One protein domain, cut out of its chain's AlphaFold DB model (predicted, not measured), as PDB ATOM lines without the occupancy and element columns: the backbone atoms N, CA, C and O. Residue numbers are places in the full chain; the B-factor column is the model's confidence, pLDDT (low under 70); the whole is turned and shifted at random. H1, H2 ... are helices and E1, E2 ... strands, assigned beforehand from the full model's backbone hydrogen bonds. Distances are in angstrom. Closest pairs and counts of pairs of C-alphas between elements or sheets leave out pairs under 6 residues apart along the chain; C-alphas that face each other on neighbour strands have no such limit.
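This is residues 18 to 129 of the 365 residues of an uncharacterized protein of Arcobacter skirrowii CCUG 10374 (UniProt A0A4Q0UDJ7). One long helix, H5, makes the longest axis of a loose model, with the hairpin of E1 and E2 at its last end and short H4 folded back at its first end. H3 and the first part of H2 pack on H5 between these ends, H2 runs outward from it, residues 39 to 45 stick out, and H1 lies off the first part of H2. The 112 printed residues hold five named helices, then two named strands in one antiparallel sheet, and the class is mostly helix. The radius of gyration of the C-alphas is 16.7 A; the spans are 49 by 39 by 29 A.

E1, residues 109 to 114, and E2, residues 121 to 126, form a hairpin, with N 110 and O 125 2.8 A apart, within hydrogen-bond range. H5, residues 78 to 105, comes closest to E1 at the C-alphas of Leu 103 and Leu 109, 5.3 A apart. H3, residues 51 to 57, touches H5 about perpendicular at 77 degrees, closest at the C-alphas of Asn 51 and Ile 93, 5.6 A. H2, residues 25 to 40, touches H5 with residues 26 to 30 alone, about perpendicular at 85 degrees; the closest C-alphas are those of Glu 27 and Thr 99, 6.0 A. H2 also touches H3, closest at the C-alphas of Ala 33 and Tyr 57, 5.4 A. H4, residues 67 to 73, and H5 are close but not clearly touching, closest at the C-alphas of Tyr 72 and Lys 81, 6.5 A. H1, residues 19 to 22, is close to but not clearly touching H2, closest at the C-alphas of Phe 19 and Ile 28, 6.6 A. In H2, H3, H4 and H5 every O i to N i+4 pair is within hydrogen-bond range; H1 is too short for one.

H5 runs 40.8 A from C-alpha 78 at (189.980, -45.810, 18.473) to C-alpha 105 at (166.103, -24.273, 43.639). H2 measures 22.3 A, E1 16.1 A and E2 16.6 A, ending at C-alpha 126 (177.707, -20.940, 47.029).

The C-alphas of Glu 76 and Lys 116, the two farthest apart, are 51.2 A apart. The printed part has no cut and no long link. Its mean pLDDT is 81.0, and residues 39, 41 to 47, 115 to 118 and 121 to 123 are under 70.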
ATOM      1  N   TRP A  18     175.357 -31.742  58.074       76.06
ATOM      2  CA  TRP A  18     174.110 -31.341  57.427       76.06
ATOM      3  C   TRP A  18     174.119 -31.523  55.906       76.06
ATOM      4  O   TRP A  18     173.050 -31.676  55.311       76.06
ATOM      5  N   PHE A  19     175.292 -31.583  55.258       78.25
ATOM      6  CA  PHE A  19     175.380 -31.871  53.821       78.25
ATOM      7  C   PHE A  19     174.698 -33.207  53.527       78.25
ATOM      8  O   PHE A  19     173.916 -33.308  52.591       78.25
ATOM      9  N   PHE A  20     174.913 -34.212  54.376       77.25
ATOM     10  CA  PHE A  20     174.309 -35.534  54.224       77.25
ATOM     11  C   PHE A  20     172.803 -35.569  54.522       77.25
ATOM     12  O   PHE A  20     172.141 -36.540  54.165       77.25
ATOM     13  N   ARG A  21     172.251 -34.530  55.164       78.31
ATOM     14  CA  ARG A  21     170.814 -34.415  55.461       78.31
ATOM     15  C   ARG A  21     170.039 -33.733  54.338       78.31
ATOM     16  O   ARG A  21     168.974 -34.212  53.969       78.31
ATOM     17  N   TYR A  22     170.570 -32.642  53.778       80.25
ATOM     18  CA  TYR A  22     169.832 -31.820  52.803       80.25
ATOM     19  C   TYR A  22     170.277 -32.002  51.350       80.25
ATOM     20  O   TYR A  22     169.569 -31.575  50.426       80.25
ATOM     21  N   LEU A  23     171.440 -32.617  51.122       84.44
ATOM     22  CA  LEU A  23     171.972 -32.863  49.788       84.44
ATOM     23  C   LEU A  23     171.945 -34.354  49.452       84.44
ATOM     24  O   LEU A  23     172.307 -35.221  50.239       84.44
ATOM     25  N   THR A  24     171.556 -34.644  48.220       88.25
ATOM     26  CA  THR A  24     171.717 -35.954  47.595       88.25
ATOM     27  C   THR A  24     173.194 -36.229  47.311       88.25
ATOM     28  O   THR A  24     174.000 -35.310  47.168       88.25
ATOM     29  N   ASN A  25     173.556 -37.496  47.106       84.81
ATOM     30  CA  ASN A  25     174.932 -37.886  46.773       84.81
ATOM     31  C   ASN A  25     175.522 -37.112  45.578       84.81
ATOM     32  O   ASN A  25     176.709 -36.791  45.574       84.81
ATOM     33  N   ASN A  26     174.708 -36.795  44.566       86.25
ATOM     34  CA  ASN A  26     175.164 -36.018  43.411       86.25
ATOM     35  C   ASN A  26     175.390 -34.544  43.754       86.25
ATOM     36  O   ASN A  26     176.368 -33.952  43.305       86.25
ATOM     37  N   GLU A  27     174.514 -33.958  44.564       88.94
ATOM     38  CA  GLU A  27     174.673 -32.585  45.040       88.94
ATOM     39  C   GLU A  27     175.904 -32.446  45.939       88.94
ATOM     40  O   GLU A  27     176.693 -31.531  45.721       88.94
ATOM     41  N   ILE A  28     176.139 -33.393  46.857       87.94
ATOM     42  CA  ILE A  28     177.349 -33.432  47.695       87.94
ATOM     43  C   ILE A  28     178.600 -33.473  46.816       87.94
ATOM     44  O   ILE A  28     179.508 -32.671  47.011       87.94
ATOM     45  N   LYS A  29     178.644 -34.353  45.805       88.00
ATOM     46  CA  LYS A  29     179.784 -34.436  44.875       88.00
ATOM     47  C   LYS A  29     180.059 -33.109  44.170       88.00
ATOM     48  O   LYS A  29     181.217 -32.710  44.068       88.00
ATOM     49  N   VAL A  30     179.015 -32.434  43.688       88.62
ATOM     50  CA  VAL A  30     179.141 -31.150  42.984       88.62
ATOM     51  C   VAL A  30     179.587 -30.034  43.928       88.62
ATOM     52  O   VAL A  30     180.490 -29.279  43.574       88.62
ATOM     53  N   VAL A  31     179.014 -29.944  45.131       86.81
ATOM     54  CA  VAL A  31     179.413 -28.951  46.143       86.81
ATOM     55  C   VAL A  31     180.866 -29.172  46.568       86.81
ATOM     56  O   VAL A  31     181.663 -28.237  46.516       86.81
ATOM     57  N   SER A  32     181.252 -30.410  46.888       84.62
ATOM     58  CA  SER A  32     182.631 -30.757  47.249       84.62
ATOM     59  C   SER A  32     183.617 -30.456  46.123       84.62
ATOM     60  O   SER A  32     184.700 -29.943  46.388       84.62
ATOM     61  N   ALA A  33     183.252 -30.711  44.862       86.38
ATOM     62  CA  ALA A  33     184.077 -30.352  43.709       86.38
ATOM     63  C   ALA A  33     184.287 -28.833  43.589       86.38
ATOM     64  O   ALA A  33     185.403 -28.393  43.314       86.38
ATOM     65  N   ILE A  34     183.242 -28.027  43.825       83.25
ATOM     66  CA  ILE A  34     183.336 -26.558  43.810       83.25
ATOM     67  C   ILE A  34     184.258 -26.061  44.933       83.25
ATOM     68  O   ILE A  34     185.147 -25.256  44.662       83.25
ATOM     69  N   LEU A  35     184.086 -26.567  46.158       80.56
ATOM     70  CA  LEU A  35     184.924 -26.216  47.312       80.56
ATOM     71  C   LEU A  35     186.388 -26.617  47.095       80.56
ATOM     72  O   LEU A  35     187.289 -25.809  47.288       80.56
ATOM     73  N   THR A  36     186.625 -27.833  46.597       79.50
ATOM     74  CA  THR A  36     187.981 -28.325  46.301       79.50
ATOM     75  C   THR A  36     188.657 -27.461  45.238       79.50
ATOM     76  O   THR A  36     189.837 -27.136  45.347       79.50
ATOM     77  N   TYR A  37     187.917 -27.060  44.200       79.00
ATOM     78  CA  TYR A  37     188.441 -26.158  43.179       79.00
ATOM     79  C   TYR A  37     188.809 -24.784  43.757       79.00
ATOM     80  O   TYR A  37     189.844 -24.232  43.385       79.00
ATOM     81  N   ALA A  38     187.988 -24.254  44.669       73.38
ATOM     82  CA  ALA A  38     188.253 -22.991  45.351       73.38
ATOM     83  C   ALA A  38     189.500 -23.059  46.251       73.38
ATOM     84  O   ALA A  38     190.278 -22.111  46.264       73.38
ATOM     85  N   ASP A  39     189.733 -24.183  46.935       69.69
ATOM     86  CA  ASP A  39     190.919 -24.383  47.781       69.69
ATOM     87  C   ASP A  39     192.219 -24.564  46.977       69.69
ATOM     88  O   ASP A  39     193.296 -24.195  47.447       69.69
ATOM     89  N   MET A  40     192.145 -25.142  45.771       70.44
ATOM     90  CA  MET A  40     193.320 -25.403  44.926       70.44
ATOM     91  C   MET A  40     193.772 -24.197  44.095       70.44
ATOM     92  O   MET A  40     194.942 -24.134  43.711       70.44
ATOM     93  N   ARG A  41     192.869 -23.269  43.749       64.44
ATOM     94  CA  ARG A  41     193.236 -22.067  42.989       64.44
ATOM     95  C   ARG A  41     193.699 -20.969  43.939       64.44
ATOM     96  O   ARG A  41     193.081 -20.716  44.963       64.44
ATOM     97  N   ASP A  42     194.774 -20.290  43.554       51.38
ATOM     98  CA  ASP A  42     195.262 -19.092  44.230       51.38
ATOM     99  C   ASP A  42     194.101 -18.102  44.460       51.38
ATOM    100  O   ASP A  42     193.376 -17.755  43.518       51.38
ATOM    101  N   ARG A  43     193.905 -17.673  45.717       52.06
ATOM    102  CA  ARG A  43     192.760 -16.861  46.201       52.06
ATOM    103  C   ARG A  43     192.625 -15.501  45.493       52.06
ATOM    104  O   ARG A  43     191.685 -14.756  45.744       52.06
ATOM    105  N   SER A  44     193.569 -15.179  44.611       46.72
ATOM    106  CA  SER A  44     193.666 -13.960  43.812       46.72
ATOM    107  C   SER A  44     192.716 -13.918  42.603       46.72
ATOM    108  O   SER A  44     192.502 -12.841  42.045       46.72
ATOM    109  N   LYS A  45     192.111 -15.045  42.184       54.28
ATOM    110  CA  LYS A  45     191.141 -15.091  41.068       54.28
ATOM    111  C   LYS A  45     189.833 -15.777  41.478       54.28
ATOM    112  O   LYS A  45     189.704 -16.994  41.366       54.28
ATOM    113  N   ASN A  46     188.836 -14.976  41.861       54.44
ATOM    114  CA  ASN A  46     187.452 -15.398  42.118       54.44
ATOM    115  C   ASN A  46     186.749 -15.854  40.827       54.44
ATOM    116  O   ASN A  46     185.905 -15.153  40.278       54.44
ATOM    117  N   SER A  47     187.107 -17.023  40.300       63.72
ATOM    118  CA  SER A  47     186.446 -17.604  39.129       63.72
ATOM    119  C   SER A  47     185.740 -18.898  39.503       63.72
ATOM    120  O   SER A  47     186.379 -19.841  39.972       63.72
ATOM    121  N   PHE A  48     184.443 -18.973  39.229       73.75
ATOM    122  CA  PHE A  48     183.673 -20.194  39.423       73.75
ATOM    123  C   PHE A  48     184.120 -21.297  38.434       73.75
ATOM    124  O   PHE A  48     184.339 -20.996  37.254       73.75
ATOM    125  N   PRO A  49     184.257 -22.571  38.856       81.69
ATOM    126  CA  PRO A  49     184.703 -23.642  37.967       81.69
ATOM    127  C   PRO A  49     183.714 -23.906  36.827       81.69
ATOM    128  O   PRO A  49     182.491 -23.857  36.992       81.69
ATOM    129  N   SER A  50     184.245 -24.255  35.653       85.75
ATOM    130  CA  SER A  50     183.412 -24.663  34.520       85.75
ATOM    131  C   SER A  50     182.674 -25.975  34.824       85.75
ATOM    132  O   SER A  50     183.181 -26.823  35.558       85.75
ATOM    133  N   ASN A  51     181.514 -26.212  34.198       88.50
ATOM    134  CA  ASN A  51     180.785 -27.481  34.375       88.50
ATOM    135  C   ASN A  51     181.626 -28.706  33.977       88.50
ATOM    136  O   ASN A  51     181.448 -29.779  34.542       88.50
ATOM    137  N   ARG A  52     182.551 -28.541  33.020       87.38
ATOM    138  CA  ARG A  52     183.499 -29.585  32.617       87.38
ATOM    139  C   ARG A  52     184.496 -29.889  33.733       87.38
ATOM    140  O   ARG A  52     184.747 -31.051  34.018       87.38
ATOM    141  N   THR A  53     185.025 -28.851  34.375       86.88
ATOM    142  CA  THR A  53     185.921 -28.984  35.529       86.88
ATOM    143  C   THR A  53     185.208 -29.668  36.688       86.88
ATOM    144  O   THR A  53     185.728 -30.628  37.232       86.88
ATOM    145  N   ILE A  54     183.988 -29.246  37.022       87.94
ATOM    146  CA  ILE A  54     183.202 -29.890  38.083       87.94
ATOM    147  C   ILE A  54     182.950 -31.368  37.746       87.94
ATOM    148  O   ILE A  54     183.156 -32.222  38.597       87.94
ATOM    149  N   ALA A  55     182.559 -31.683  36.506       88.31
ATOM    150  CA  ALA A  55     182.298 -33.058  36.077       88.31
ATOM    151  C   ALA A  55     183.518 -33.976  36.256       88.31
ATOM    152  O   ALA A  55     183.359 -35.092  36.751       88.31
ATOM    153  N   PHE A  56     184.706 -33.467  35.918       88.31
ATOM    154  CA  PHE A  56     185.979 -34.149  36.137       88.31
ATOM    155  C   PHE A  56     186.243 -34.398  37.631       88.31
ATOM    156  O   PHE A  56     186.506 -35.525  38.032       88.31
ATOM    157  N   TYR A  57     186.092 -33.374  38.482       85.50
ATOM    158  CA  TYR A  57     186.291 -33.510  39.935       85.50
ATOM    159  C   TYR A  57     185.272 -34.469  40.578       85.50
ATOM    160  O   TYR A  57     185.592 -35.160  41.539       85.50
ATOM    161  N   CYS A  58     184.048 -34.541  40.049       86.81
ATOM    162  CA  CYS A  58     183.034 -35.497  40.495       86.81
ATOM    163  C   CYS A  58     183.278 -36.935  39.995       86.81
ATOM    164  O   CYS A  58     182.569 -37.847  40.435       86.81
ATOM    165  N   GLY A  59     184.228 -37.132  39.071       85.62
ATOM    166  CA  GLY A  59     184.533 -38.421  38.453       85.62
ATOM    167  C   GLY A  59     183.405 -38.964  37.575       85.62
ATOM    168  O   GLY A  59     183.250 -40.175  37.443       85.62
ATOM    169  N   TYR A  60     182.559 -38.094  37.017       85.38
ATOM    170  CA  TYR A  60     181.403 -38.517  36.215       85.38
ATOM    171  C   TYR A  60     181.777 -39.027  34.818       85.38
ATOM    172  O   TYR A  60     180.959 -39.669  34.161       85.38
ATOM    173  N   ASP A  61     182.991 -38.737  34.363       79.62
ATOM    174  CA  ASP A  61     183.568 -39.167  33.091       79.62
ATOM    175  C   ASP A  61     184.522 -40.369  33.225       79.62
ATOM    176  O   ASP A  61     185.066 -40.830  32.219       79.62
ATOM    177  N   LEU A  62     184.706 -40.902  34.440       82.44
ATOM    178  CA  LEU A  62     185.597 -42.031  34.705       82.44
ATOM    179  C   LEU A  62     185.049 -43.345  34.130       82.44
ATOM    180  O   LEU A  62     183.890 -43.717  34.330       82.44
ATOM    181  N   ILE A  63     185.930 -44.083  33.456       82.75
ATOM    182  CA  ILE A  63     185.674 -45.421  32.911       82.75
ATOM    183  C   ILE A  63     186.485 -46.413  33.746       82.75
ATOM    184  O   ILE A  63     187.530 -46.888  33.320       82.75
ATOM    185  N   GLU A  64     186.054 -46.651  34.983       74.69
ATOM    186  CA  GLU A  64     186.844 -47.447  35.932       74.69
ATOM    187  C   GLU A  64     186.297 -48.857  36.150       74.69
ATOM    188  O   GLU A  64     187.094 -49.787  36.235       74.69
ATOM    189  N   LYS A  65     184.969 -49.046  36.275       72.94
ATOM    190  CA  LYS A  65     184.352 -50.356  36.581       72.94
ATOM    191  C   LYS A  65     182.914 -50.493  36.060       72.94
ATOM    192  O   LYS A  65     182.196 -49.505  35.890       72.94
ATOM    193  N   GLY A  66     182.476 -51.742  35.883       80.62
ATOM    194  CA  GLY A  66     181.095 -52.129  35.569       80.62
ATOM    195  C   GLY A  66     180.704 -51.940  34.101       80.62
ATOM    196  O   GLY A  66     181.556 -51.858  33.220       80.62
ATOM    197  N   LYS A  67     179.396 -51.806  33.844       80.12
ATOM    198  CA  LYS A  67     178.806 -51.771  32.489       80.12
ATOM    199  C   LYS A  67     179.399 -50.712  31.554       80.12
ATOM    200  O   LYS A  67     179.316 -50.854  30.340       80.12
ATOM    201  N   THR A  68     179.932 -49.614  32.091       81.62
ATOM    202  CA  THR A  68     180.547 -48.553  31.280       81.62
ATOM    203  C   THR A  68     181.928 -48.960  30.771       81.62
ATOM    204  O   THR A  68     182.255 -48.635  29.634       81.62
ATOM    205  N   LEU A  69     182.704 -49.690  31.581       86.75
ATOM    206  CA  LEU A  69     183.996 -50.246  31.178       86.75
ATOM    207  C   LEU A  69     183.796 -51.368  30.159       86.75
ATOM    208  O   LEU A  69     184.380 -51.309  29.086       86.75
ATOM    209  N   GLU A  70     182.876 -52.298  30.432       87.50
ATOM    210  CA  GLU A  70     182.522 -53.390  29.509       87.50
ATOM    211  C   GLU A  70     182.129 -52.853  28.123       87.50
ATOM    212  O   GLU A  70     182.606 -53.324  27.095       87.50
ATOM    213  N   LYS A  71     181.300 -51.800  28.087       86.50
ATOM    214  CA  LYS A  71     180.902 -51.134  26.838       86.50
ATOM    215  C   LYS A  71     182.039 -50.405  26.138       86.50
ATOM    216  O   LYS A  71     181.931 -50.197  24.939       86.50
ATOM    217  N   TYR A  72     183.050 -49.948  26.869       88.38
ATOM    218  CA  TYR A  72     184.195 -49.245  26.300       88.38
ATOM    219  C   TYR A  72     185.230 -50.225  25.736       88.38
ATOM    220  O   TYR A  72     185.772 -49.983  24.660       88.38
ATOM    221  N   GLU A  73     185.478 -51.334  26.435       88.00
ATOM    222  CA  GLU A  73     186.388 -52.402  26.002       88.00
ATOM    223  C   GLU A  73     185.846 -53.181  24.799       88.00
ATOM    224  O   GLU A  73     186.627 -53.615  23.961       88.00
ATOM    225  N   ALA A  74     184.520 -53.290  24.666       88.50
ATOM    226  CA  ALA A  74     183.866 -53.910  23.512       88.50
ATOM    227  C   ALA A  74     183.938 -53.080  22.209       88.50
ATOM    228  O   ALA A  74     183.461 -53.541  21.176       88.50
ATOM    229  N   LEU A  75     184.476 -51.854  22.237       91.00
ATOM    230  CA  LEU A  75     184.647 -51.020  21.041       91.00
ATOM    231  C   LEU A  75     185.963 -51.372  20.341       91.00
ATOM    232  O   LEU A  75     187.031 -51.305  20.954       91.00
ATOM    233  N   GLU A  76     185.900 -51.690  19.049       85.50
ATOM    234  CA  GLU A  76     187.056 -52.185  18.293       85.50
ATOM    235  C   GLU A  76     187.976 -51.057  17.809       85.50
ATOM    236  O   GLU A  76     189.198 -51.211  17.798       85.50
ATOM    237  N   THR A  77     187.417 -49.894  17.454       91.06
ATOM    238  CA  THR A  77     188.195 -48.792  16.868       91.06
ATOM    239  C   THR A  77     188.481 -47.659  17.854       91.06
ATOM    240  O   THR A  77     187.672 -47.310  18.720       91.06
ATOM    241  N   GLU A  78     189.633 -47.003  17.687       86.81
ATOM    242  CA  GLU A  78     189.980 -45.810  18.473       86.81
ATOM    243  C   GLU A  78     189.033 -44.625  18.191       86.81
ATOM    244  O   GLU A  78     188.735 -43.833  19.089       86.81
ATOM    245  N   GLU A  79     188.476 -44.538  16.978       89.31
ATOM    246  CA  GLU A  79     187.468 -43.539  16.602       89.31
ATOM    247  C   GLU A  79     186.174 -43.689  17.427       89.31
ATOM    248  O   GLU A  79     185.608 -42.705  17.916       89.31
ATOM    249  N   GLU A  80     185.701 -44.924  17.612       87.56
ATOM    250  CA  GLU A  80     184.505 -45.233  18.401       87.56
ATOM    251  C   GLU A  80     184.736 -44.995  19.888       87.56
ATOM    252  O   GLU A  80     183.902 -44.372  20.552       87.56
ATOM    253  N   LYS A  81     185.901 -45.401  20.405       88.44
ATOM    254  CA  LYS A  81     186.310 -45.113  21.785       88.44
ATOM    255  C   LYS A  81     186.365 -43.610  22.057       88.44
ATOM    256  O   LYS A  81     185.902 -43.157  23.109       88.44
ATOM    257  N   LYS A  82     186.870 -42.811  21.110       88.69
ATOM    258  CA  LYS A  82     186.891 -41.343  21.214       88.69
ATOM    259  C   LYS A  82     185.478 -40.755  21.249       88.69
ATOM    260  O   LYS A  82     185.167 -39.989  22.163       88.69
ATOM    261  N   LYS A  83     184.593 -41.167  20.332       90.25
ATOM    262  CA  LYS A  83     183.175 -40.745  20.327       90.25
ATOM    263  C   LYS A  83     182.449 -41.145  21.615       90.25
ATOM    264  O   LYS A  83     181.630 -40.382  22.131       90.25
ATOM    265  N   PHE A  84     182.756 -42.318  22.165       89.00
ATOM    266  CA  PHE A  84     182.187 -42.789  23.425       89.00
ATOM    267  C   PHE A  84     182.611 -41.911  24.611       89.00
ATOM    268  O   PHE A  84     181.754 -41.474  25.383       89.00
ATOM    269  N   LYS A  85     183.905 -41.574  24.713       87.75
ATOM    270  CA  LYS A  85     184.426 -40.635  25.724       87.75
ATOM    271  C   LYS A  85     183.782 -39.254  25.615       87.75
ATOM    272  O   LYS A  85     183.377 -38.684  26.625       87.75
ATOM    273  N   GLU A  86     183.623 -38.725  24.402       88.69
ATOM    274  CA  GLU A  86     182.945 -37.440  24.180       88.69
ATOM    275  C   GLU A  86     181.472 -37.480  24.609       88.69
ATOM    276  O   GLU A  86     180.977 -36.545  25.247       88.69
ATOM    277  N   LYS A  87     180.771 -38.582  24.316       89.69
ATOM    278  CA  LYS A  87     179.385 -38.792  24.748       89.69
ATOM    279  C   LYS A  87     179.270 -38.855  26.273       89.69
ATOM    280  O   LYS A  87     178.374 -38.213  26.826       89.69
ATOM    281  N   LEU A  88     180.173 -39.573  26.945       88.50
ATOM    282  CA  LEU A  88     180.240 -39.633  28.408       88.50
ATOM    283  C   LEU A  88     180.498 -38.257  29.015       88.50
ATOM    284  O   LEU A  88     179.760 -37.831  29.900       88.50
ATOM    285  N   LEU A  89     181.472 -37.520  28.485       88.25
ATOM    286  CA  LEU A  89     181.780 -36.175  28.949       88.25
ATOM    287  C   LEU A  89     180.581 -35.227  28.780       88.25
ATOM    288  O   LEU A  89     180.265 -34.448  29.681       88.25
ATOM    289  N   LYS A  90     179.871 -35.301  27.647       91.06
ATOM    290  CA  LYS A  90     178.657 -34.504  27.410       91.06
ATOM    291  C   LYS A  90     177.553 -34.843  28.411       91.06
ATOM    292  O   LYS A  90     176.898 -33.935  28.923       91.06
ATOM    293  N   TYR A  91     177.360 -36.129  28.698       89.38
ATOM    294  CA  TYR A  91     176.421 -36.582  29.720       89.38
ATOM    295  C   TYR A  91     176.812 -36.053  31.105       89.38
ATOM    296  O   TYR A  91     175.996 -35.404  31.753       89.38
ATOM    297  N   ALA A  92     178.076 -36.207  31.498       89.06
ATOM    298  CA  ALA A  92     178.614 -35.728  32.766       89.06
ATOM    299  C   ALA A  92     178.420 -34.210  32.957       89.06
ATOM    300  O   ALA A  92     177.947 -33.758  34.001       89.06
ATOM    301  N   ILE A  93     178.700 -33.410  31.922       91.19
ATOM    302  CA  ILE A  93     178.454 -31.958  31.931       91.19
ATOM    303  C   ILE A  93     176.963 -31.649  32.121       91.19
ATOM    304  O   ILE A  93     176.614 -30.711  32.842       91.19
ATOM    305  N   ASN A  94     176.074 -32.406  31.478       90.31
ATOM    306  CA  ASN A  94     174.633 -32.220  31.630       90.31
ATOM    307  C   ASN A  94     174.147 -32.606  33.031       90.31
ATOM    308  O   ASN A  94     173.317 -31.889  33.585       90.31
ATOM    309  N   THR A  95     174.707 -33.659  33.632       90.81
ATOM    310  CA  THR A  95     174.453 -34.020  35.032       90.81
ATOM    311  C   THR A  95     174.833 -32.872  35.959       90.81
ATOM    312  O   THR A  95     174.006 -32.441  36.754       90.81
ATOM    313  N   VAL A  96     176.026 -32.286  35.796       91.44
ATOM    314  CA  VAL A  96     176.438 -31.112  36.584       91.44
ATOM    315  C   VAL A  96     175.471 -29.942  36.402       91.44
ATOM    316  O   VAL A  96     175.091 -29.308  37.383       91.44
ATOM    317  N   LYS A  97     175.034 -29.650  35.171       90.88
ATOM    318  CA  LYS A  97     174.056 -28.578  34.917       90.88
ATOM    319  C   LYS A  97     172.731 -28.824  35.637       90.88
ATOM    320  O   LYS A  97     172.191 -27.886  36.217       90.88
ATOM    321  N   ALA A  98     172.215 -30.051  35.591       91.12
ATOM    322  CA  ALA A  98     170.983 -30.423  36.278       91.12
ATOM    323  C   ALA A  98     171.135 -30.281  37.799       91.12
ATOM    324  O   ALA A  98     170.322 -29.617  38.434       91.12
ATOM    325  N   THR A  99     172.231 -30.790  38.365       91.69
ATOM    326  CA  THR A  99     172.525 -30.662  39.797       91.69
ATOM    327  C   THR A  99     172.690 -29.201  40.222       91.69
ATOM    328  O   THR A  99     172.169 -28.808  41.258       91.69
ATOM    329  N   LYS A 100     173.345 -28.350  39.416       89.88
ATOM    330  CA  LYS A 100     173.438 -26.907  39.702       89.88
ATOM    331  C   LYS A 100     172.061 -26.240  39.742       89.88
ATOM    332  O   LYS A 100     171.856 -25.387  40.595       89.88
ATOM    333  N   ARG A 101     171.126 -26.619  38.860       89.12
ATOM    334  CA  ARG A 101     169.741 -26.111  38.908       89.12
ATOM    335  C   ARG A 101     169.037 -26.530  40.196       89.12
ATOM    336  O   ARG A 101     168.490 -25.665  40.866       89.12
ATOM    337  N   ALA A 102     169.157 -27.796  40.591       89.25
ATOM    338  CA  ALA A 102     168.610 -28.278  41.860       89.25
ATOM    339  C   ALA A 102     169.198 -27.527  43.073       89.25
ATOM    340  O   ALA A 102     168.471 -27.131  43.979       89.25
ATOM    341  N   LEU A 103     170.507 -27.242  43.068       87.50
ATOM    342  CA  LEU A 103     171.153 -26.436  44.114       87.50
ATOM    343  C   LEU A 103     170.658 -24.979  44.141       87.50
ATOM    344  O   LEU A 103     170.598 -24.389  45.220       87.50
ATOM    345  N   ILE A 104     170.302 -24.403  42.985       86.69
ATOM    346  CA  ILE A 104     169.686 -23.068  42.896       86.69
ATOM    347  C   ILE A 104     168.272 -23.093  43.474       86.69
ATOM    348  O   ILE A 104     167.945 -22.246  44.300       86.69
ATOM    349  N   GLU A 105     167.460 -24.082  43.102       86.56
ATOM    350  CA  GLU A 105     166.103 -24.273  43.639       86.56
ATOM    351  C   GLU A 105     166.118 -24.463  45.163       86.56
ATOM    352  O   GLU A 105     165.269 -23.926  45.868       86.56
ATOM    353  N   LYS A 106     167.137 -25.152  45.692       82.81
ATOM    354  CA  LYS A 106     167.361 -25.313  47.137       82.81
ATOM    355  C   LYS A 106     167.924 -24.070  47.835       82.81
ATOM    356  O   LYS A 106     168.082 -24.109  49.055       82.81
ATOM    357  N   GLY A 107     168.264 -23.011  47.099       78.25
ATOM    358  CA  GLY A 107     168.843 -21.771  47.630       78.25
ATOM    359  C   GLY A 107     170.314 -21.864  48.056       78.25
ATOM    360  O   GLY A 107     170.824 -20.920  48.653       78.25
ATOM    361  N   ILE A 108     170.994 -22.973  47.750       81.69
ATOM    362  CA  ILE A 108     172.398 -23.236  48.115       81.69
ATOM    363  C   ILE A 108     173.351 -22.590  47.108       81.69
ATOM    364  O   ILE A 108     174.436 -22.137  47.460       81.69
ATOM    365  N   LEU A 109     172.950 -22.523  45.837       83.25
ATOM    366  CA  LEU A 109     173.692 -21.818  44.799       83.25
ATOM    367  C   LEU A 109     172.888 -20.599  44.345       83.25
ATOM    368  O   LEU A 109     171.815 -20.733  43.770       83.25
ATOM    369  N   ARG A 110     173.410 -19.394  44.549       80.69
ATOM    370  CA  ARG A 110     172.816 -18.160  44.027       80.69
ATOM    371  C   ARG A 110     173.471 -17.781  42.715       80.69
ATOM    372  O   ARG A 110     174.673 -17.955  42.528       80.69
ATOM    373  N   THR A 111     172.665 -17.261  41.803       77.50
ATOM    374  CA  THR A 111     173.130 -16.765  40.509       77.50
ATOM    375  C   THR A 111     172.878 -15.267  40.474       77.50
ATOM    376  O   THR A 111     171.729 -14.847  40.568       77.50
ATOM    377  N   ILE A 112     173.941 -14.471  40.386       77.81
ATOM    378  CA  ILE A 112     173.855 -13.012  40.299       77.81
ATOM    379  C   ILE A 112     174.194 -12.618  38.872       77.81
ATOM    380  O   ILE A 112     175.292 -12.883  38.391       77.81
ATOM    381  N   THR A 113     173.245 -11.986  38.192       76.62
ATOM    382  CA  THR A 113     173.462 -11.448  36.851       76.62
ATOM    383  C   THR A 113     173.669  -9.943  36.949       76.62
ATOM    384  O   THR A 113     172.791  -9.220  37.414       76.62
ATOM    385  N   THR A 114     174.829  -9.465  36.513       72.69
ATOM    386  CA  THR A 114     175.200  -8.046  36.510       72.69
ATOM    387  C   THR A 114     175.383  -7.552  35.074       72.69
ATOM    388  O   THR A 114     175.887  -8.271  34.216       72.69
ATOM    389  N   GLY A 115     174.951  -6.319  34.783       69.44
ATOM    390  CA  GLY A 115     175.136  -5.668  33.475       69.44
ATOM    391  C   GLY A 115     173.869  -5.496  32.625       69.44
ATOM    392  O   GLY A 115     172.779  -5.957  32.964       69.44
ATOM    393  N   LYS A 116     174.013  -4.780  31.501       65.12
ATOM    394  CA  LYS A 116     172.929  -4.496  30.538       65.12
ATOM    395  C   LYS A 116     172.739  -5.668  29.568       65.12
ATOM    396  O   LYS A 116     173.699  -6.375  29.261       65.12
ATOM    397  N   ALA A 117     171.516  -5.852  29.062       65.94
ATOM    398  CA  ALA A 117     171.182  -6.896  28.088       65.94
ATOM    399  C   ALA A 117     172.203  -6.937  26.928       65.94
ATOM    400  O   ALA A 117     172.527  -5.904  26.344       65.94
ATOM    401  N   GLY A 118     172.755  -8.121  26.641       65.50
ATOM    402  CA  GLY A 118     173.821  -8.331  25.647       65.50
ATOM    403  C   GLY A 118     175.263  -8.255  26.182       65.50
ATOM    404  O   GLY A 118     176.170  -8.756  25.525       65.50
ATOM    405  N   LYS A 119     175.489  -7.698  27.381       70.81
ATOM    406  CA  LYS A 119     176.781  -7.696  28.104       70.81
ATOM    407  C   LYS A 119     176.582  -8.050  29.582       70.81
ATOM    408  O   LYS A 119     177.021  -7.322  30.469       70.81
ATOM    409  N   GLN A 120     175.857  -9.134  29.839       72.62
ATOM    410  CA  GLN A 120     175.626  -9.622  31.195       72.62
ATOM    411  C   GLN A 120     176.741 -10.573  31.629       72.62
ATOM    412  O   GLN A 120     177.118 -11.479  30.883       72.62
ATOM    413  N   THR A 121     177.240 -10.378  32.844       66.75
ATOM    414  CA  THR A 121     178.101 -11.321  33.561       66.75
ATOM    415  C   THR A 121     177.267 -12.073  34.586       66.75
ATOM    416  O   THR A 121     176.448 -11.479  35.284       66.75
ATOM    417  N   THR A 122     177.449 -13.390  34.649       65.88
ATOM    418  CA  THR A 122     176.718 -14.262  35.570       65.88
ATOM    419  C   THR A 122     177.694 -14.856  36.567       65.88
ATOM    420  O   THR A 122     178.482 -15.735  36.212       65.88
ATOM    421  N   ASP A 123     177.599 -14.401  37.808       68.56
ATOM    422  CA  ASP A 123     178.374 -14.912  38.927       68.56
ATOM    423  C   ASP A 123     177.565 -15.951  39.704       68.56
ATOM    424  O   ASP A 123     176.334 -15.901  39.787       68.56
ATOM    425  N   HIS A 124     178.270 -16.921  40.277       74.25
ATOM    426  CA  HIS A 124     177.684 -17.970  41.098       74.25
ATOM    427  C   HIS A 124     178.246 -17.882  42.515       74.25
ATOM    428  O   HIS A 124     179.461 -17.935  42.699       74.25
ATOM    429  N   ILE A 125     177.359 -17.796  43.503       74.12
ATOM    430  CA  ILE A 125     177.708 -17.757  44.925       74.12
ATOM    431  C   ILE A 125     177.186 -19.027  45.583       74.12
ATOM    432  O   ILE A 125     175.995 -19.321  45.503       74.12
ATOM    433  N   LEU A 126     178.073 -19.783  46.222       76.31
ATOM    434  CA  LEU A 126     177.707 -20.940  47.029       76.31
ATOM    435  C   LEU A 126     177.443 -20.465  48.468       76.31
ATOM    436  O   LEU A 126     178.383 -20.116  49.174       76.31
ATOM    437  N   ASP A 127     176.175 -20.420  48.874       72.38
ATOM    438  CA  ASP A 127     175.734 -20.006  50.211       72.38
ATOM    439  C   ASP A 127     175.455 -21.251  51.065       72.38
ATOM    440  O   ASP A 127     174.413 -21.901  50.954       72.38
ATOM    441  N   LEU A 128     176.440 -21.611  51.887       74.06
ATOM    442  CA  LEU A 128     176.370 -22.746  52.809       74.06
ATOM    443  C   LEU A 128     175.882 -22.332  54.206       74.06
ATOM    444  O   LEU A 128     175.455 -23.187  54.982       74.06
ATOM    445  N   GLU A 129     175.915 -21.037  54.532       70.56
ATOM    446  CA  GLU A 129     175.605 -20.540  55.876       70.56
ATOM    447  C   GLU A 129     174.116 -20.662  56.197       70.56
ATOM    448  O   GLU A 129     173.753 -21.089  57.294       70.56
TER     449      GLU A 129